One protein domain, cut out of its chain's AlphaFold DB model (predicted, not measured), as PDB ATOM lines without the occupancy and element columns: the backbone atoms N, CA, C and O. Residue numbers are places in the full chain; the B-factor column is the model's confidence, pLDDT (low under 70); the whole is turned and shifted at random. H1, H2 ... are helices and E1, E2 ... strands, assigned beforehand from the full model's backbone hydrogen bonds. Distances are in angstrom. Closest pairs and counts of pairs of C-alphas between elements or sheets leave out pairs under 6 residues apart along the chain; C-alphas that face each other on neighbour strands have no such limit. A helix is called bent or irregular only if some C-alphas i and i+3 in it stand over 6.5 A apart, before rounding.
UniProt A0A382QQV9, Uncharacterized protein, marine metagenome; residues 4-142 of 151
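This is residues 4 to 142 of the 151 residues of an uncharacterized protein of marine metagenome (UniProt A0A382QQV9). One long antiparallel sheet of eight strands is curled like part of a barrel and folded back on itself, with the leaf E3, E2, E1 facing the larger leaf E7, E6, E5, E4 across the hinge strand E8; the ring is not closed between E3 and E4. H1 sticks out from this body as a lone arm, with residues 4 to 17 standing free, while the short helix H2 sits near strands of both leaves and H3 only grazes the sheet. The printed part has 139 residues, with three named helices and eight named strands in the order H1, E1, E2, E3, H2, H3, E4, E5, E6, E7, E8, and the class is mixed, helices and strands. The whole is only just loose, close to compact, with a radius of gyration of the C-alphas of 17.3 A, and spans 65 by 31 by 25 A, the arm making much of the length.

The sheet's longest strand by residues is E8, residues 131 to 141, 30.3 A from first to last C-alpha; its C-alpha 141 is at (-109.386, -1.140, -11.080). E7 is residues 116 to 125, 30.5 A long, and E6, residues 102 to 111, and E5, residues 90 to 99, are each 29.7 A long. E4 is the four residues 83 to 86. E1, residues 28 to 34, begins at C-alpha 28 at (-113.498, -3.394, -17.028) and is 17.9 A long; E2, residues 37 to 43, is 18.7 A long, and E3 is residues 51 to 54. H2 is residues 65 to 70 and H3 residues 72 to 75. H1, residues 4 to 17, is 20.3 A long and begins at C-alpha 4 at (-95.573, -21.077, 10.661).

The sheet runs E3, E2, E1, E8, E7, E6, E5, E4, is twisted, and has E3 and E4 as edge strands. It holds two meanders, each strand the antiparallel neighbour of the one before: E1 E2 E3 and E4 E5 E6 E7 E8. It is a folded sheet, bent back into two leaves that face each other, with 30 pairs of C-alphas within 11 A and E8 as the hinge. E8 bends by 52 degrees at residue 137. E8 and E7 form a hairpin at 147 degrees between directions, with N 135 and O 119 at 2.8 A. E8 and E1 are antiparallel at 129 degrees, with N 33 and O 138 at 2.9 A. The hairpin E6 and E5 stands at 169 degrees, with N 95 and O 106 at 2.8 A. The edge strands E3 and E4 are apart, but residues 51 to 52 of E3 pair antiparallel with residues 79 to 80. H2 is on the sheet at a height over the sheet of 6.1 A, over none of the strands, but only just: 2 of its 6 C-alphas fall on E7. The closest C-alphas of H2 and E7 are those of Leu 66 and Ser 123, 7.1 A; those of H2 and E3 are Trp 70 and Asn 54, 6.8 A. H2 and H3 are close but not clearly touching, with Phe 69 and Asn 75 having the closest C-alphas, 6.7 A. H1 is not on the sheet and touches no helix. Every O i to N i+4 pair is within hydrogen-bond range in H1, 1 of 2 in H2, and H3 is too short for such a pair.

The C-alphas farthest apart are those of Gln 4 and Gly 127, 66.7 A. Without residues 4 to 17 the body has 125 residues and spans 43 by 25 by 23 A. The printed part has no cut, and no link is long. The mean pLDDT of the printed part is 82.4; residues 4 to 24, 62 to 63 and 126 to 131 are under 70.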
ATOM      1  N   GLN A   4     -96.145 -21.046  12.012       54.06
ATOM      2  CA  GLN A   4     -95.573 -21.077  10.661       54.06
ATOM      3  C   GLN A   4     -96.628 -21.315   9.566       54.06
ATOM      4  O   GLN A   4     -96.610 -20.635   8.541       54.06
ATOM      5  N   VAL A   5     -97.612 -22.190   9.803       55.03
ATOM      6  CA  VAL A   5     -98.693 -22.472   8.837       55.03
ATOM      7  C   VAL A   5     -99.610 -21.256   8.681       55.03
ATOM      8  O   VAL A   5    -100.021 -20.926   7.570       55.03
ATOM      9  N   LYS A   6     -99.868 -20.525   9.776       50.03
ATOM     10  CA  LYS A   6    -100.644 -19.273   9.744       50.03
ATOM     11  C   LYS A   6     -99.929 -18.158   8.974       50.03
ATOM     12  O   LYS A   6    -100.591 -17.433   8.240       50.03
ATOM     13  N   LYS A   7     -98.601 -18.030   9.107       51.84
ATOM     14  CA  LYS A   7     -97.818 -17.026   8.361       51.84
ATOM     15  C   LYS A   7     -97.808 -17.313   6.860       51.84
ATOM     16  O   LYS A   7     -98.104 -16.405   6.094       51.84
ATOM     17  N   ILE A   8     -97.566 -18.563   6.459       58.69
ATOM     18  CA  ILE A   8     -97.579 -18.965   5.043       58.69
ATOM     19  C   ILE A   8     -98.969 -18.734   4.439       58.69
ATOM     20  O   ILE A   8     -99.075 -18.079   3.410       58.69
ATOM     21  N   ALA A   9    -100.041 -19.165   5.113       56.69
ATOM     22  CA  ALA A   9    -101.405 -18.962   4.624       56.69
ATOM     23  C   ALA A   9    -101.757 -17.477   4.427       56.69
ATOM     24  O   ALA A   9    -102.413 -17.132   3.447       56.69
ATOM     25  N   PHE A  10    -101.291 -16.590   5.315       56.19
ATOM     26  CA  PHE A  10    -101.554 -15.152   5.216       56.19
ATOM     27  C   PHE A  10    -100.769 -14.487   4.074       56.19
ATOM     28  O   PHE A  10    -101.310 -13.633   3.374       56.19
ATOM     29  N   THR A  11     -99.518 -14.901   3.832       53.84
ATOM     30  CA  THR A  11     -98.716 -14.392   2.705       53.84
ATOM     31  C   THR A  11     -99.278 -14.852   1.360       53.84
ATOM     32  O   THR A  11     -99.357 -14.051   0.430       53.84
ATOM     33  N   THR A  12     -99.746 -16.100   1.256       51.84
ATOM     34  CA  THR A  12    -100.374 -16.597   0.024       51.84
ATOM     35  C   THR A  12    -101.730 -15.924  -0.230       51.84
ATOM     36  O   THR A  12    -102.011 -15.557  -1.366       51.84
ATOM     37  N   LEU A  13    -102.541 -15.659   0.805       50.72
ATOM     38  CA  LEU A  13    -103.815 -14.931   0.652       50.72
ATOM     39  C   LEU A  13    -103.619 -13.481   0.170       50.72
ATOM     40  O   LEU A  13    -104.374 -13.007  -0.677       50.72
ATOM     41  N   LEU A  14    -102.588 -12.789   0.669       51.59
ATOM     42  CA  LEU A  14    -102.231 -11.431   0.232       51.59
ATOM     43  C   LEU A  14    -101.751 -11.392  -1.228       51.59
ATOM     44  O   LEU A  14    -102.039 -10.432  -1.941       51.59
ATOM     45  N   LEU A  15    -101.076 -12.448  -1.698       50.97
ATOM     46  CA  LEU A  15    -100.650 -12.579  -3.097       50.97
ATOM     47  C   LEU A  15    -101.828 -12.810  -4.058       50.97
ATOM     48  O   LEU A  15    -101.774 -12.346  -5.198       50.97
ATOM     49  N   PHE A  16    -102.898 -13.472  -3.607       50.38
ATOM     50  CA  PHE A  16    -104.110 -13.667  -4.409       50.38
ATOM     51  C   PHE A  16    -105.034 -12.445  -4.406       50.38
ATOM     52  O   PHE A  16    -105.612 -12.131  -5.440       50.38
ATOM     53  N   ALA A  17    -105.132 -11.705  -3.298       50.12
ATOM     54  CA  ALA A  17    -105.972 -10.505  -3.227       50.12
ATOM     55  C   ALA A  17    -105.436  -9.326  -4.068       50.12
ATOM     56  O   ALA A  17    -106.201  -8.446  -4.452       50.12
ATOM     57  N   ALA A  18    -104.133  -9.301  -4.370       48.94
ATOM     58  CA  ALA A  18    -103.497  -8.201  -5.094       48.94
ATOM     59  C   ALA A  18    -103.509  -8.339  -6.633       48.94
ATOM     60  O   ALA A  18    -103.122  -7.387  -7.308       48.94
ATOM     61  N   ASN A  19    -103.922  -9.485  -7.200       49.91
ATOM     62  CA  ASN A  19    -103.644  -9.816  -8.611       49.91
ATOM     63  C   ASN A  19    -104.844 -10.304  -9.451       49.91
ATOM     64  O   ASN A  19    -104.663 -10.696 -10.604       49.91
ATOM     65  N   THR A  20    -106.081 -10.281  -8.956       53.44
ATOM     66  CA  THR A  20    -107.224 -10.854  -9.697       53.44
ATOM     67  C   THR A  20    -107.980  -9.811 -10.519       53.44
ATOM     68  O   THR A  20    -109.053  -9.357 -10.143       53.44
ATOM     69  N   TRP A  21    -107.411  -9.436 -11.659       60.94
ATOM     70  CA  TRP A  21    -108.063  -8.648 -12.721       60.94
ATOM     71  C   TRP A  21    -107.811  -9.264 -14.113       60.94
ATOM     72  O   TRP A  21    -108.547  -9.014 -15.068       60.94
ATOM     73  N   ALA A  22    -106.853 -10.194 -14.218       55.56
ATOM     74  CA  ALA A  22    -106.684 -11.063 -15.384       55.56
ATOM     75  C   ALA A  22    -107.810 -12.106 -15.557       55.56
ATOM     76  O   ALA A  22    -108.045 -12.561 -16.672       55.56
ATOM     77  N   ALA A  23    -108.525 -12.457 -14.483       56.12
ATOM     78  CA  ALA A  23    -109.609 -13.446 -14.507       56.12
ATOM     79  C   ALA A  23    -111.015 -12.837 -14.682       56.12
ATOM     80  O   ALA A  23    -111.992 -13.576 -14.701       56.12
ATOM     81  N   GLU A  24    -111.134 -11.510 -14.766       65.00
ATOM     82  CA  GLU A  24    -112.434 -10.832 -14.814       65.00
ATOM     83  C   GLU A  24    -113.019 -10.711 -16.221       65.00
ATOM     84  O   GLU A  24    -112.300 -10.457 -17.193       65.00
ATOM     85  N   GLU A  25    -114.343 -10.867 -16.286       76.38
ATOM     86  CA  GLU A  25    -115.153 -10.651 -17.480       76.38
ATOM     87  C   GLU A  25    -115.339  -9.154 -17.753       76.38
ATOM     88  O   GLU A  25    -115.409  -8.322 -16.848       76.38
ATOM     89  N   LEU A  26    -115.401  -8.809 -19.037       85.81
ATOM     90  CA  LEU A  26    -115.677  -7.455 -19.505       85.81
ATOM     91  C   LEU A  26    -117.135  -7.066 -19.174       85.81
ATOM     92  O   LEU A  26    -118.013  -7.925 -19.239       85.81
ATOM     93  N   PRO A  27    -117.431  -5.783 -18.887       91.00
ATOM     94  CA  PRO A  27    -116.542  -4.636 -19.017       91.00
ATOM     95  C   PRO A  27    -115.638  -4.385 -17.801       91.00
ATOM     96  O   PRO A  27    -116.011  -4.639 -16.660       91.00
ATOM     97  N   ILE A  28    -114.463  -3.804 -18.051       90.69
ATOM     98  CA  ILE A  28    -113.498  -3.394 -17.028       90.69
ATOM     99  C   ILE A  28    -113.412  -1.867 -17.006       90.69
ATOM    100  O   ILE A  28    -113.211  -1.222 -18.035       90.69
ATOM    101  N   GLU A  29    -113.524  -1.293 -15.814       93.94
ATOM    102  CA  GLU A  29    -113.250   0.119 -15.551       93.94
ATOM    103  C   GLU A  29    -111.866   0.257 -14.919       93.94
ATOM    104  O   GLU A  29    -111.548  -0.457 -13.965       93.94
ATOM    105  N   LEU A  30    -111.049   1.174 -15.431       94.19
ATOM    106  CA  LEU A  30    -109.702   1.445 -14.937       94.19
ATOM    107  C   LEU A  30    -109.496   2.943 -14.723       94.19
ATOM    108  O   LEU A  30    -109.911   3.763 -15.542       94.19
ATOM    109  N   THR A  31    -108.783   3.278 -13.655       94.81
ATOM    110  CA  THR A  31    -108.167   4.591 -13.450       94.81
ATOM    111  C   THR A  31    -106.667   4.407 -13.563       94.81
ATOM    112  O   THR A  31    -106.105   3.578 -12.849       94.81
ATOM    113  N   CYS A  32    -106.016   5.139 -14.456       94.50
ATOM    114  CA  CYS A  32    -104.583   5.027 -14.677       94.50
ATOM    115  C   CYS A  32    -103.885   6.345 -14.387       94.50
ATOM    116  O   CYS A  32    -104.247   7.380 -14.942       94.50
ATOM    117  N   GLU A  33    -102.856   6.274 -13.556       94.75
ATOM    118  CA  GLU A  33    -101.897   7.346 -13.333       94.75
ATOM    119  C   GLU A  33    -100.701   7.078 -14.249       94.75
ATOM    120  O   GLU A  33     -99.966   6.112 -14.037       94.75
ATOM    121  N   ILE A  34    -100.544   7.867 -15.316       91.62
ATOM    122  CA  ILE A  34     -99.503   7.679 -16.334       91.62
ATOM    123  C   ILE A  34     -98.684   8.966 -16.458       91.62
ATOM    124  O   ILE A  34     -99.177  10.002 -16.905       91.62
ATOM    125  N   GLY A  35     -97.419   8.921 -16.040       88.38
ATOM    126  CA  GLY A  35     -96.623  10.126 -15.821       88.38
ATOM    127  C   GLY A  35     -97.272  11.032 -14.768       88.38
ATOM    128  O   GLY A  35     -97.390  10.655 -13.609       88.38
ATOM    129  N   HIS A  36     -97.692  12.229 -15.179       86.50
ATOM    130  CA  HIS A  36     -98.411  13.196 -14.337       86.50
ATOM    131  C   HIS A  36     -99.916  13.269 -14.667       86.50
ATOM    132  O   HIS A  36    -100.600  14.190 -14.225       86.50
ATOM    133  N   LEU A  37    -100.420  12.345 -15.489       91.25
ATOM    134  CA  LEU A  37    -101.793  12.335 -15.990       91.25
ATOM    135  C   LEU A  37    -102.630  11.305 -15.248       91.25
ATOM    136  O   LEU A  37    -102.160  10.197 -14.996       91.25
ATOM    137  N   ILE A  38    -103.899  11.629 -15.013       93.56
ATOM    138  CA  ILE A  38    -104.916  10.656 -14.601       93.56
ATOM    139  C   ILE A  38    -105.890  10.441 -15.763       93.56
ATOM    140  O   ILE A  38    -106.481  11.396 -16.274       93.56
ATOM    141  N   VAL A  39    -106.053   9.193 -16.204       93.94
ATOM    142  CA  VAL A  39    -106.904   8.817 -17.342       93.94
ATOM    143  C   VAL A  39    -107.823   7.664 -16.955       93.94
ATOM    144  O   VAL A  39    -107.391   6.673 -16.369       93.94
ATOM    145  N   TYR A  40    -109.097   7.783 -17.309       94.94
ATOM    146  CA  TYR A  40    -110.098   6.741 -17.123       94.94
ATOM    147  C   TYR A  40    -110.263   5.915 -18.385       94.94
ATOM    148  O   TYR A  40    -110.349   6.488 -19.470       94.94
ATOM    149  N   TYR A  41    -110.390   4.599 -18.240       95.00
ATOM    150  CA  TYR A  41    -110.690   3.679 -19.336       95.00
ATOM    151  C   TYR A  41    -111.894   2.804 -19.003       95.00
ATOM    152  O   TYR A  41    -111.934   2.170 -17.950       95.00
ATOM    153  N   HIS A  42    -112.850   2.731 -19.923       95.38
ATOM    154  CA  HIS A  42    -113.945   1.765 -19.895       95.38
ATOM    155  C   HIS A  42    -113.757   0.791 -21.051       95.38
ATOM    156  O   HIS A  42    -113.801   1.207 -22.207       95.38
ATOM    157  N   ILE A  43    -113.525  -0.484 -20.753       94.94
ATOM    158  CA  ILE A  43    -113.084  -1.489 -21.723       94.94
ATOM    159  C   ILE A  43    -114.131  -2.588 -21.785       94.94
ATOM    160  O   ILE A  43    -114.404  -3.238 -20.786       94.94
ATOM    161  N   THR A  44    -114.728  -2.796 -22.954       91.69
ATOM    162  CA  THR A  44    -115.987  -3.558 -23.102       91.69
ATOM    163  C   THR A  44    -115.885  -4.738 -24.072       91.69
ATOM    164  O   THR A  44    -116.878  -5.409 -24.326       91.69
ATOM    165  N   GLY A  45    -114.700  -4.996 -24.638       89.94
ATOM    166  CA  GLY A  45    -114.472  -6.052 -25.637       89.94
ATOM    167  C   GLY A  45    -114.706  -5.634 -27.087       89.94
ATOM    168  O   GLY A  45    -114.272  -6.334 -27.993       89.94
ATOM    169  N   SER A  46    -115.327  -4.476 -27.309       93.62
ATOM    170  CA  SER A  46    -115.499  -3.863 -28.629       93.62
ATOM    171  C   SER A  46    -114.959  -2.436 -28.632       93.62
ATOM    172  O   SER A  46    -114.987  -1.747 -27.610       93.62
ATOM    173  N   THR A  47    -114.491  -1.972 -29.790       94.44
ATOM    174  CA  THR A  47    -114.088  -0.578 -30.004       94.44
ATOM    175  C   THR A  47    -115.259   0.395 -29.876       94.44
ATOM    176  O   THR A  47    -115.055   1.518 -29.426       94.44
ATOM    177  N   ASP A  48    -116.482  -0.032 -30.208       93.06
ATOM    178  CA  ASP A  48    -117.667   0.843 -30.258       93.06
ATOM    179  C   ASP A  48    -118.107   1.324 -28.874       93.06
ATOM    180  O   ASP A  48    -118.641   2.420 -28.708       93.06
ATOM    181  N   THR A  49    -117.865   0.493 -27.866       94.19
ATOM    182  CA  THR A  49    -118.267   0.727 -26.480       94.19
ATOM    183  C   THR A  49    -117.069   0.978 -25.561       94.19
ATOM    184  O   THR A  49    -117.255   1.317 -24.394       94.19
ATOM    185  N   THR A  50    -115.837   0.858 -26.070       95.81
ATOM    186  CA  THR A  50    -114.605   1.160 -25.327       95.81
ATOM    187  C   THR A  50    -114.199   2.618 -25.509       95.81
ATOM    188  O   THR A  50    -114.119   3.133 -26.625       95.81
ATOM    189  N   TRP A  51    -113.904   3.295 -24.403       95.38
ATOM    190  CA  TRP A  51    -113.548   4.710 -24.415       95.38
ATOM    191  C   TRP A  51    -112.551   5.066 -23.317       95.38
ATOM    192  O   TRP A  51    -112.369   4.327 -22.347       95.38
ATOM    193  N   TRP A  52    -111.932   6.237 -23.467       94.06
ATOM    194  CA  TRP A  52    -111.111   6.859 -22.435       94.06
ATOM    195  C   TRP A  52    -111.496   8.314 -22.182       94.06
ATOM    196  O   TRP A  52    -112.119   8.957 -23.027       94.06
ATOM    197  N   GLN A  53    -111.141   8.839 -21.014       92.75
ATOM    198  CA  GLN A  53    -111.452  10.212 -20.622       92.75
ATOM    199  C   GLN A  53    -110.358  10.769 -19.708       92.75
ATOM    200  O   GLN A  53    -109.876  10.067 -18.823       92.75
ATOM    201  N   ASN A  54    -109.984  12.035 -19.903       91.62
ATOM    202  CA  ASN A  54    -109.078  12.733 -18.990       91.62
ATOM    203  C   ASN A  54    -109.759  13.044 -17.657       91.62
ATOM    204  O   ASN A  54    -110.939  13.396 -17.621       91.62
ATOM    205  N   HIS A  55    -108.993  12.992 -16.572       91.31
ATOM    206  CA  HIS A  55    -109.422  13.522 -15.284       91.31
ATOM    207  C   HIS A  55    -109.356  15.056 -15.245       91.31
ATOM    208  O   HIS A  55    -108.527  15.671 -15.919       91.31
ATOM    209  N   SER A  56    -110.191  15.683 -14.415       89.25
ATOM    210  CA  SER A  56    -110.323  17.146 -14.305       89.25
ATOM    211  C   SER A  56    -109.101  17.870 -13.749       89.25
ATOM    212  O   SER A  56    -108.956  19.084 -13.942       89.25
ATOM    213  N   THR A  57    -108.214  17.132 -13.077       89.88
ATOM    214  CA  THR A  57    -106.942  17.652 -12.562       89.88
ATOM    215  C   THR A  57    -105.857  17.719 -13.626       89.88
ATOM    216  O   THR A  57    -104.842  18.364 -13.381       89.88
ATOM    217  N   ASN A  58    -106.048  17.104 -14.799       90.19
ATOM    218  CA  ASN A  58    -105.124  17.244 -15.922       90.19
ATOM    219  C   ASN A  58    -105.304  18.645 -16.525       90.19
ATOM    220  O   ASN A  58    -106.014  18.835 -17.513       90.19
ATOM    221  N   ARG A  59    -104.720  19.653 -15.878       87.00
ATOM    222  CA  ARG A  59    -104.777  21.054 -16.292       87.00
ATOM    223  C   ARG A  59    -103.385  21.519 -16.641       87.00
ATOM    224  O   ARG A  59    -102.466  21.384 -15.840       87.00
ATOM    225  N   PHE A  60    -103.270  22.105 -17.820       83.12
ATOM    226  CA  PHE A  60    -102.013  22.628 -18.304       83.12
ATOM    227  C   PHE A  60    -102.197  24.092 -18.644       83.12
ATOM    228  O   PHE A  60    -103.139  24.477 -19.337       83.12
ATOM    229  N   ASP A  61    -101.271  24.921 -18.186       73.12
ATOM    230  CA  ASP A  61    -101.072  26.204 -18.832       73.12
ATOM    231  C   ASP A  61    -100.445  25.857 -20.178       73.12
ATOM    232  O   ASP A  61     -99.314  25.388 -20.224       73.12
ATOM    233  N   ALA A  62    -101.228  25.909 -21.254       63.59
ATOM    234  CA  ALA A  62    -100.865  25.306 -22.530       63.59
ATOM    235  C   ALA A  62     -99.662  26.015 -23.178       63.59
ATOM    236  O   ALA A  62     -99.828  26.996 -23.903       63.59
ATOM    237  N   HIS A  63     -98.457  25.490 -22.958       64.38
ATOM    238  CA  HIS A  63     -97.218  25.960 -23.583       64.38
ATOM    239  C   HIS A  63     -96.739  24.989 -24.673       64.38
ATOM    240  O   HIS A  63     -95.979  25.384 -25.561       64.38
ATOM    241  N   SER A  64     -97.226  23.739 -24.675       72.50
ATOM    242  CA  SER A  64     -96.928  22.747 -25.713       72.50
ATOM    243  C   SER A  64     -98.171  22.081 -26.325       72.50
ATOM    244  O   SER A  64     -99.246  21.985 -25.737       72.50
ATOM    245  N   ARG A  65     -98.038  21.576 -27.562       73.19
ATOM    246  CA  ARG A  65     -99.137  20.887 -28.280       73.19
ATOM    247  C   ARG A  65     -99.584  19.600 -27.588       73.19
ATOM    248  O   ARG A  65    -100.722  19.175 -27.753       73.19
ATOM    249  N   LEU A  66     -98.664  18.953 -26.880       75.50
ATOM    250  CA  LEU A  66     -98.941  17.715 -26.164       75.50
ATOM    251  C   LEU A  66     -99.748  18.001 -24.899       75.50
ATOM    252  O   LEU A  66    -100.683  17.267 -24.613       75.50
ATOM    253  N   GLU A  67     -99.464  19.106 -24.211       78.56
ATOM    254  CA  GLU A  67    -100.257  19.569 -23.068       78.56
ATOM    255  C   GLU A  67    -101.711  19.859 -23.456       78.56
ATOM    256  O   GLU A  67    -102.621  19.416 -22.768       78.56
ATOM    257  N   VAL A  68    -101.956  20.504 -24.606       81.31
ATOM    258  CA  VAL A  68    -103.325  20.777 -25.100       81.31
ATOM    259  C   VAL A  68    -104.142  19.496 -25.298       81.31
ATOM    260  O   VAL A  68    -105.352  19.496 -25.100       81.31
ATOM    261  N   PHE A  69    -103.508  18.388 -25.696       84.75
ATOM    262  CA  PHE A  69    -104.205  17.106 -25.850       84.75
ATOM    263  C   PHE A  69    -104.713  16.554 -24.509       84.75
ATOM    264  O   PHE A  69    -105.769  15.909 -24.458       84.75
ATOM    265  N   TRP A  70    -103.946  16.809 -23.451       87.12
ATOM    266  CA  TRP A  70    -104.187  16.320 -22.102       87.12
ATOM    267  C   TRP A  70    -104.962  17.297 -21.219       87.12
ATOM    268  O   TRP A  70    -105.476  16.875 -20.187       87.12
ATOM    269  N   ASP A  71    -105.089  18.563 -21.621       87.38
ATOM    270  CA  ASP A  71    -105.886  19.545 -20.894       87.38
ATOM    271  C   ASP A  71    -107.359  19.129 -20.888       87.38
ATOM    272  O   ASP A  71    -108.023  19.008 -21.923       87.38
ATOM    273  N   TYR A  72    -107.887  18.924 -19.688       85.00
ATOM    274  CA  TYR A  72    -109.274  18.565 -19.474       85.00
ATOM    275  C   TYR A  72    -110.251  19.575 -20.087       85.00
ATOM    276  O   TYR A  72    -111.267  19.171 -20.642       85.00
ATOM    277  N   ARG A  73    -109.955  20.880 -20.070       84.62
ATOM    278  CA  ARG A  73    -110.830  21.904 -20.676       84.62
ATOM    279  C   ARG A  73    -111.035  21.662 -22.168       84.62
ATOM    280  O   ARG A  73    -112.126  21.883 -22.685       84.62
ATOM    281  N   GLU A  74    -109.998  21.159 -22.829       82.94
ATOM    282  CA  GLU A  74    -109.991  20.872 -24.261       82.94
ATOM    283  C   GLU A  74    -110.509  19.466 -24.576       82.94
ATOM    284  O   GLU A  74    -111.048  19.227 -25.663       82.94
ATOM    285  N   ASN A  75    -110.340  18.520 -23.646       82.44
ATOM    286  CA  ASN A  75    -110.577  17.099 -23.879       82.44
ATOM    287  C   ASN A  75    -111.262  16.381 -22.699       82.44
ATOM    288  O   ASN A  75    -110.843  15.306 -22.272       82.44
ATOM    289  N   LYS A  76    -112.339  16.985 -22.183       83.94
ATOM    290  CA  LYS A  76    -113.170  16.446 -21.090       83.94
ATOM    291  C   LYS A  76    -114.087  15.291 -21.495       83.94
ATOM    292  O   LYS A  76    -114.657  14.648 -20.622       83.94
ATOM    293  N   VAL A  77    -114.301  15.068 -22.790       87.88
ATOM    294  CA  VAL A  77    -115.290  14.100 -23.292       87.88
ATOM    295  C   VAL A  77    -114.736  12.677 -23.316       87.88
ATOM    296  O   VAL A  77    -113.525  12.456 -23.293       87.88
ATOM    297  N   ARG A  78    -115.637  11.698 -23.411       91.81
ATOM    298  CA  ARG A  78    -115.265  10.310 -23.693       91.81
ATOM    299  C   ARG A  78    -114.777  10.199 -25.130       91.81
ATOM    300  O   ARG A  78    -115.501  10.526 -26.069       91.81
ATOM    301  N   ASN A  79    -113.557   9.718 -25.294       92.06
ATOM    302  CA  ASN A  79    -112.929   9.515 -26.585       92.06
ATOM    303  C   ASN A  79    -112.970   8.029 -26.948       92.06
ATOM    304  O   ASN A  79    -112.481   7.207 -26.169       92.06
ATOM    305  N   PRO A  80    -113.517   7.664 -28.119       94.19
ATOM    306  CA  PRO A  80    -113.553   6.274 -28.542       94.19
ATOM    307  C   PRO A  80    -112.148   5.770 -28.881       94.19
ATOM    308  O   PRO A  80    -111.264   6.521 -29.319       94.19
ATOM    309  N   VAL A  81    -111.956   4.465 -28.730       94.88
ATOM    310  CA  VAL A  81    -110.789   3.775 -29.289       94.88
ATOM    311  C   VAL A  81    -111.073   3.359 -30.733       94.88
ATOM    312  O   VAL A  81    -112.217   3.228 -31.156       94.88
ATOM    313  N   ARG A  82    -110.017   3.227 -31.530       95.19
ATOM    314  CA  ARG A  82    -110.079   2.830 -32.942       95.19
ATOM    315  C   ARG A  82    -109.696   1.377 -33.139       95.19
ATOM    316  O   ARG A  82    -110.365   0.705 -33.906       95.19
ATOM    317  N   ASP A  83    -108.675   0.934 -32.417       96.44
ATOM    318  CA  ASP A  83    -108.253  -0.460 -32.373       96.44
ATOM    319  C   ASP A  83    -108.179  -0.885 -30.906       96.44
ATOM    320  O   ASP A  83    -107.821  -0.074 -30.043       96.44
ATOM    321  N   LEU A  84    -108.533  -2.138 -30.634       96.44
ATOM    322  CA  LEU A  84    -108.542  -2.739 -29.306       96.44
ATOM    323  C   LEU A  84    -108.087  -4.192 -29.429       96.44
ATOM    324  O   LEU A  84    -108.668  -4.964 -30.186       96.44
ATOM    325  N   GLU A  85    -107.081  -4.555 -28.650       96.44
ATOM    326  CA  GLU A  85    -106.606  -5.922 -28.502       96.44
ATOM    327  C   GLU A  85    -106.647  -6.284 -27.020       96.44
ATOM    328  O   GLU A  85    -106.095  -5.576 -26.174       96.44
ATOM    329  N   ILE A  86    -107.330  -7.378 -26.700       93.25
ATOM    330  CA  ILE A  86    -107.441  -7.890 -25.336       93.25
ATOM    331  C   ILE A  86    -106.917  -9.315 -25.343       93.25
ATOM    332  O   ILE A  86    -107.534 -10.214 -25.908       93.25
ATOM    333  N   ASN A  87    -105.795  -9.504 -24.665       91.69
ATOM    334  CA  ASN A  87    -105.192 -10.798 -24.411       91.69
ATOM    335  C   ASN A  87    -105.398 -11.182 -22.942       91.69
ATOM    336  O   ASN A  87    -105.881 -10.402 -22.113       91.69
ATOM    337  N   THR A  88    -105.014 -12.406 -22.586       87.00
ATOM    338  CA  THR A  88    -105.101 -12.895 -21.202       87.00
ATOM    339  C   THR A  88    -104.308 -12.019 -20.229       87.00
ATOM    340  O   THR A  88    -104.767 -11.753 -19.121       87.00
ATOM    341  N   ASP A  89    -103.143 -11.527 -20.644       91.19
ATOM    342  CA  ASP A  89    -102.190 -10.810 -19.795       91.19
ATOM    343  C   ASP A  89    -102.102  -9.308 -20.088       91.19
ATOM    344  O   ASP A  89    -101.455  -8.566 -19.345       91.19
ATOM    345  N   SER A  90    -102.743  -8.837 -21.155       93.12
ATOM    346  CA  SER A  90    -102.545  -7.484 -21.652       93.12
ATOM    347  C   SER A  90    -103.777  -6.924 -22.346       93.12
ATOM    348  O   SER A  90    -104.616  -7.647 -22.876       93.12
ATOM    349  N   ILE A  91    -103.885  -5.602 -22.304       95.12
ATOM    350  CA  ILE A  91    -104.828  -4.828 -23.099       95.12
ATOM    351  C   ILE A  91    -104.014  -3.781 -23.837       95.12
ATOM    352  O   ILE A  91    -103.222  -3.066 -23.221       95.12
ATOM    353  N   SER A  92    -104.220  -3.669 -25.140       96.06
ATOM    354  CA  SER A  92    -103.698  -2.560 -25.920       96.06
ATOM    355  C   SER A  92    -104.823  -1.887 -26.692       96.06
ATOM    356  O   SER A  92    -105.776  -2.529 -27.130       96.06
ATOM    357  N   PHE A  93    -104.751  -0.570 -26.829       94.50
ATOM    358  CA  PHE A  93    -105.670   0.150 -27.701       94.50
ATOM    359  C   PHE A  93    -105.020   1.376 -28.316       94.50
ATOM    360  O   PHE A  93    -104.088   1.987 -27.780       94.50
ATOM    361  N   PHE A  94    -105.562   1.737 -29.470       94.62
ATOM    362  CA  PHE A  94    -105.157   2.885 -30.255       94.62
ATOM    363  C   PHE A  94    -106.298   3.892 -30.333       94.62
ATOM    364  O   PHE A  94    -107.430   3.542 -30.654       94.62
ATOM    365  N   THR A  95    -105.995   5.170 -30.128       92.88
ATOM    366  CA  THR A  95    -106.924   6.271 -30.390       92.88
ATOM    367  C   THR A  95    -106.342   7.215 -31.429       92.88
ATOM    368  O   THR A  95    -105.157   7.554 -31.420       92.88
ATOM    369  N   ARG A  96    -107.225   7.728 -32.290       90.25
ATOM    370  CA  ARG A  96    -106.942   8.854 -33.176       90.25
ATOM    371  C   ARG A  96    -107.903  10.001 -32.890       90.25
ATOM    372  O   ARG A  96    -109.105   9.844 -33.090       90.25
ATOM    373  N   ILE A  97    -107.360  11.158 -32.519       86.31
ATOM    374  CA  ILE A  97    -108.119  12.407 -32.384       86.31
ATOM    375  C   ILE A  97    -107.680  13.363 -33.487       86.31
ATOM    376  O   ILE A  97    -106.501  13.700 -33.610       86.31
ATOM    377  N   ASN A  98    -108.645  13.805 -34.290       83.75
ATOM    378  CA  ASN A  98    -108.434  14.814 -35.320       83.75
ATOM    379  C   ASN A  98    -108.968  16.157 -34.812       83.75
ATOM    380  O   ASN A  98    -110.134  16.266 -34.444       83.75
ATOM    381  N   ARG A  99    -108.118  17.178 -34.820       78.88
ATOM    382  CA  ARG A  99    -108.475  18.586 -34.613       78.88
ATOM    383  C   ARG A  99    -108.193  19.343 -35.921       78.88
ATOM    384  O   ARG A  99    -107.404  18.842 -36.725       78.88
ATOM    385  N   PRO A 100    -108.763  20.542 -36.145       80.19
ATOM    386  CA  PRO A 100    -108.646  21.261 -37.421       80.19
ATOM    387  C   PRO A 100    -107.220  21.354 -37.995       80.19
ATOM    388  O   PRO A 100    -107.037  21.234 -39.200       80.19
ATOM    389  N   ASN A 101    -106.201  21.477 -37.137       78.06
ATOM    390  CA  ASN A 101    -104.800  21.639 -37.550       78.06
ATOM    391  C   ASN A 101    -103.866  20.496 -37.119       78.06
ATOM    392  O   ASN A 101    -102.679  20.504 -37.461       78.06
ATOM    393  N   TYR A 102    -104.376  19.519 -36.365       78.62
ATOM    394  CA  TYR A 102    -103.551  18.530 -35.675       78.62
ATOM    395  C   TYR A 102    -104.172  17.144 -35.718       78.62
ATOM    396  O   TYR A 102    -105.384  16.975 -35.584       78.62
ATOM    397  N   ARG A 103    -103.314  16.134 -35.850       85.56
ATOM    398  CA  ARG A 103    -103.698  14.735 -35.666       85.56
ATOM    399  C   ARG A 103    -102.904  14.164 -34.511       85.56
ATOM    400  O   ARG A 103    -101.673  14.117 -34.574       85.56
ATOM    401  N   TYR A 104    -103.632  13.714 -33.500       86.94
ATOM    402  CA  TYR A 104    -103.087  13.017 -32.351       86.94
ATOM    403  C   TYR A 104    -103.341  11.526 -32.488       86.94
ATOM    404  O   TYR A 104    -104.399  11.086 -32.951       86.94
ATOM    405  N   ARG A 105    -102.341  10.752 -32.098       89.88
ATOM    406  CA  ARG A 105    -102.350   9.298 -32.102       89.88
ATOM    407  C   ARG A 105    -101.827   8.836 -30.761       89.88
ATOM    408  O   ARG A 105    -100.686   9.142 -30.430       89.88
ATOM    409  N   MET A 106    -102.655   8.123 -30.024       92.25
ATOM    410  CA  MET A 106    -102.318   7.591 -28.715       92.25
ATOM    411  C   MET A 106    -102.323   6.074 -28.800       92.25
ATOM    412  O   MET A 106    -103.300   5.497 -29.270       92.25
ATOM    413  N   TYR A 107    -101.248   5.452 -28.343       94.69
ATOM    414  CA  TYR A 107    -101.172   4.015 -28.109       94.69
ATOM    415  C   TYR A 107    -101.082   3.811 -26.608       94.69
ATOM    416  O   TYR A 107    -100.270   4.473 -25.968       94.69
ATOM    417  N   THR A 108    -101.908   2.939 -26.050       95.62
ATOM    418  CA  THR A 108    -101.836   2.563 -24.633       95.62
ATOM    419  C   THR A 108    -101.684   1.058 -24.535       95.62
ATOM    420  O   THR A 108    -102.346   0.321 -25.263       95.62
ATOM    421  N   TYR A 109    -100.815   0.618 -23.637       96.50
ATOM    422  CA  TYR A 109    -100.625  -0.770 -23.251       96.50
ATOM    423  C   TYR A 109    -100.814  -0.888 -21.743       96.50
ATOM    424  O   TYR A 109    -100.288  -0.073 -20.987       96.50
ATOM    425  N   ILE A 110    -101.547  -1.905 -21.306       95.69
ATOM    426  CA  ILE A 110    -101.814  -2.201 -19.901       95.69
ATOM    427  C   ILE A 110    -101.535  -3.683 -19.682       95.69
ATOM    428  O   ILE A 110    -102.161  -4.541 -20.300       95.69
ATOM    429  N   ASN A 111    -100.620  -4.000 -18.772       93.94
ATOM    430  CA  ASN A 111    -100.384  -5.367 -18.334       93.94
ATOM    431  C   ASN A 111    -101.419  -5.746 -17.267       93.94
ATOM    432  O   ASN A 111    -101.300  -5.276 -16.136       93.94
ATOM    433  N   ARG A 112    -102.378  -6.620 -17.611       89.50
ATOM    434  CA  ARG A 112    -103.527  -7.083 -16.796       89.50
ATOM    435  C   ARG A 112    -103.158  -7.901 -15.561       89.50
ATOM    436  O   ARG A 112    -104.043  -8.287 -14.809       89.50
ATOM    437  N   LEU A 113    -101.884  -8.226 -15.366       87.69
ATOM    438  CA  LEU A 113    -101.422  -8.953 -14.185       87.69
ATOM    439  C   LEU A 113    -100.885  -7.985 -13.130       87.69
ATOM    440  O   LEU A 113    -101.191  -8.124 -11.953       87.69
ATOM    441  N   THR A 114    -100.131  -6.967 -13.548       90.50
ATOM    442  CA  THR A 114     -99.323  -6.132 -12.636       90.50
ATOM    443  C   THR A 114     -99.857  -4.722 -12.370       90.50
ATOM    444  O   THR A 114     -99.522  -4.099 -11.362       90.50
ATOM    445  N   GLY A 115    -100.646  -4.174 -13.283       90.62
ATOM    446  CA  GLY A 115    -101.177  -2.816 -13.228       90.62
ATOM    447  C   GLY A 115    -100.367  -1.896 -14.112       90.62
ATOM    448  O   GLY A 115    -100.803  -0.787 -14.377       90.62
ATOM    449  N   LYS A 116     -99.179  -2.320 -14.553       95.56
ATOM    450  CA  LYS A 116     -98.258  -1.466 -15.295       95.56
ATOM    451  C   LYS A 116     -98.889  -1.020 -16.604       95.56
ATOM    452  O   LYS A 116     -99.436  -1.844 -17.337       95.56
ATOM    453  N   ALA A 117     -98.776   0.268 -16.880       96.19
ATOM    454  CA  ALA A 117     -99.278   0.879 -18.090       96.19
ATOM    455  C   ALA A 117     -98.181   1.696 -18.765       96.19
ATOM    456  O   ALA A 117     -97.383   2.343 -18.088       96.19
ATOM    457  N   SER A 118     -98.186   1.679 -20.089       95.38
ATOM    458  CA  SER A 118     -97.333   2.519 -20.921       95.38
ATOM    459  C   SER A 118     -98.182   3.176 -21.996       95.38
ATOM    460  O   SER A 118     -99.137   2.588 -22.508       95.38
ATOM    461  N   MET A 119     -97.836   4.406 -22.339       93.94
ATOM    462  CA  MET A 119     -98.570   5.210 -23.295       93.94
ATOM    463  C   MET A 119     -97.614   5.969 -24.202       93.94
ATOM    464  O   MET A 119     -96.675   6.606 -23.739       93.94
ATOM    465  N   TRP A 120     -97.896   5.960 -25.500       91.19
ATOM    466  CA  TRP A 120     -97.158   6.725 -26.495       91.19
ATOM    467  C   TRP A 120     -98.115   7.690 -27.168       91.19
ATOM    468  O   TRP A 120     -99.030   7.279 -27.889       91.19
ATOM    469  N   LEU A 121     -97.895   8.983 -26.950       87.62
ATOM    470  CA  LEU A 121     -98.610  10.024 -27.669       87.62
ATOM    471  C   LEU A 121     -97.743  10.507 -28.818       87.62
ATOM    472  O   LEU A 121     -96.596  10.903 -28.616       87.62
ATOM    473  N   SER A 122     -98.325  10.538 -30.014       85.75
ATOM    474  CA  SER A 122     -97.762  11.283 -31.122       85.75
ATOM    475  C   SER A 122     -98.677  12.371 -31.641       85.75
ATOM    476  O   SER A 122     -99.888  12.186 -31.784       85.75
ATOM    477  N   SER A 123     -98.075  13.521 -31.928       81.44
ATOM    478  CA  SER A 123     -98.742  14.653 -32.562       81.44
ATOM    479  C   SER A 123     -98.037  14.985 -33.869       81.44
ATOM    480  O   SER A 123     -96.811  14.964 -33.958       81.44
ATOM    481  N   SER A 124     -98.828  15.271 -34.897       78.31
ATOM    482  CA  SER A 124     -98.337  15.803 -36.167       78.31
ATOM    483  C   SER A 124     -99.211  16.979 -36.571       78.31
ATOM    484  O   SER A 124    -100.443  16.925 -36.458       78.31
ATOM    485  N   ARG A 125     -98.572  18.049 -37.049       74.00
ATOM    486  CA  ARG A 125     -99.272  19.042 -37.866       74.00
ATOM    487  C   ARG A 125     -99.522  18.393 -39.224       74.00
ATOM    488  O   ARG A 125     -98.706  17.590 -39.676       74.00
ATOM    489  N   ILE A 126    -100.634  18.715 -39.872       63.22
ATOM    490  CA  ILE A 126    -100.882  18.246 -41.240       63.22
ATOM    491  C   ILE A 126     -99.679  18.670 -42.110       63.22
ATOM    492  O   ILE A 126     -99.430  19.861 -42.263       63.22
ATOM    493  N   GLY A 127     -98.903  17.691 -42.593       54.12
ATOM    494  CA  GLY A 127     -97.707  17.908 -43.419       54.12
ATOM    495  C   GLY A 127     -96.357  18.059 -42.693       54.12
ATOM    496  O   GLY A 127     -95.389  18.391 -43.365       54.12
ATOM    497  N   VAL A 128     -96.247  17.836 -41.372       58.44
ATOM    498  CA  VAL A 128     -94.977  18.004 -40.612       58.44
ATOM    499  C   VAL A 128     -94.724  16.848 -39.621       58.44
ATOM    500  O   VAL A 128     -95.645  16.105 -39.273       58.44
ATOM    501  N   GLU A 129     -93.461  16.717 -39.198       56.03
ATOM    502  CA  GLU A 129     -92.848  15.693 -38.336       56.03
ATOM    503  C   GLU A 129     -93.622  15.323 -37.054       56.03
ATOM    504  O   GLU A 129     -94.407  16.109 -36.508       56.03
ATOM    505  N   ARG A 130     -93.394  14.086 -36.583       69.44
ATOM    506  CA  ARG A 130     -94.058  13.479 -35.421       69.44
ATOM    507  C   ARG A 130     -93.213  13.646 -34.164       69.44
ATOM    508  O   ARG A 130     -92.092  13.161 -34.113       69.44
ATOM    509  N   TYR A 131     -93.807  14.202 -33.118       65.69
ATOM    510  CA  TYR A 131     -93.280  14.065 -31.758       65.69
ATOM    511  C   TYR A 131     -93.816  12.767 -31.169       65.69
ATOM    512  O   TYR A 131     -95.003  12.513 -31.349       65.69
ATOM    513  N   ILE A 132     -92.991  11.961 -30.499       75.06
ATOM    514  CA  ILE A 132     -93.427  10.777 -29.742       75.06
ATOM    515  C   ILE A 132     -92.976  10.972 -28.301       75.06
ATOM    516  O   ILE A 132     -91.782  11.126 -28.059       75.06
ATOM    517  N   VAL A 133     -93.914  10.962 -27.357       75.50
ATOM    518  CA  VAL A 133     -93.595  11.025 -25.925       75.50
ATOM    519  C   VAL A 133     -94.086   9.750 -25.248       75.50
ATOM    520  O   VAL A 133     -95.293   9.486 -25.291       75.50
ATOM    521  N   PRO A 134     -93.168   8.941 -24.682       84.94
ATOM    522  CA  PRO A 134     -93.529   7.804 -23.855       84.94
ATOM    523  C   PRO A 134     -93.884   8.273 -22.440       84.94
ATOM    524  O   PRO A 134     -93.220   9.143 -21.875       84.94
ATOM    525  N   PHE A 135     -94.910   7.667 -21.862       89.25
ATOM    526  CA  PHE A 135     -95.284   7.814 -20.464       89.25
ATOM    527  C   PHE A 135     -95.469   6.424 -19.871       89.25
ATOM    528  O   PHE A 135     -96.138   5.588 -20.474       89.25
ATOM    529  N   ASP A 136     -94.925   6.202 -18.682       95.12
ATOM    530  CA  ASP A 136     -95.136   4.975 -17.923       95.12
ATOM    531  C   ASP A 136     -95.950   5.273 -16.669       95.12
ATOM    532  O   ASP A 136     -95.979   6.400 -16.166       95.12
ATOM    533  N   GLY A 137     -96.633   4.255 -16.163       95.31
ATOM    534  CA  GLY A 137     -97.516   4.419 -15.027       95.31
ATOM    535  C   GLY A 137     -98.183   3.139 -14.571       95.31
ATOM    536  O   GLY A 137     -97.701   2.023 -14.803       95.31
ATOM    537  N   ARG A 138     -99.312   3.311 -13.887       95.31
ATOM    538  CA  ARG A 138    -100.075   2.209 -13.321       95.31
ATOM    539  C   ARG A 138    -101.572   2.459 -13.411       95.31
ATOM    540  O   ARG A 138    -102.049   3.553 -13.144       95.31
ATOM    541  N   CYS A 139    -102.305   1.404 -13.723       94.12
ATOM    542  CA  CYS A 139    -103.746   1.327 -13.651       94.12
ATOM    543  C   CYS A 139    -104.178   0.601 -12.382       94.12
ATOM    544  O   CYS A 139    -103.623  -0.437 -12.010       94.12
ATOM    545  N   ILE A 140    -105.208   1.145 -11.753       91.12
ATOM    546  CA  ILE A 140    -105.983   0.503 -10.704       91.12
ATOM    547  C   ILE A 140    -107.397   0.264 -11.214       91.12
ATOM    548  O   ILE A 140    -107.921   1.005 -12.049       91.12
ATOM    549  N   LYS A 141    -108.019  -0.800 -10.714       87.62
ATOM    550  CA  LYS A 141    -109.386  -1.140 -11.080       87.62
ATOM    551  C   LYS A 141    -110.375  -0.150 -10.475       87.62
ATOM    552  O   LYS A 141    -110.260   0.223  -9.309       87.62
ATOM    553  N   GLY A 142    -111.395   0.172 -11.258       88.56
ATOM    554  CA  GLY A 142    -112.490   1.046 -10.890       88.56
ATOM    555  C   GLY A 142    -112.228   2.487 -11.286       88.56
ATOM    556  O   GLY A 142    -111.116   2.902 -11.607       88.56
TER     557      GLY A 142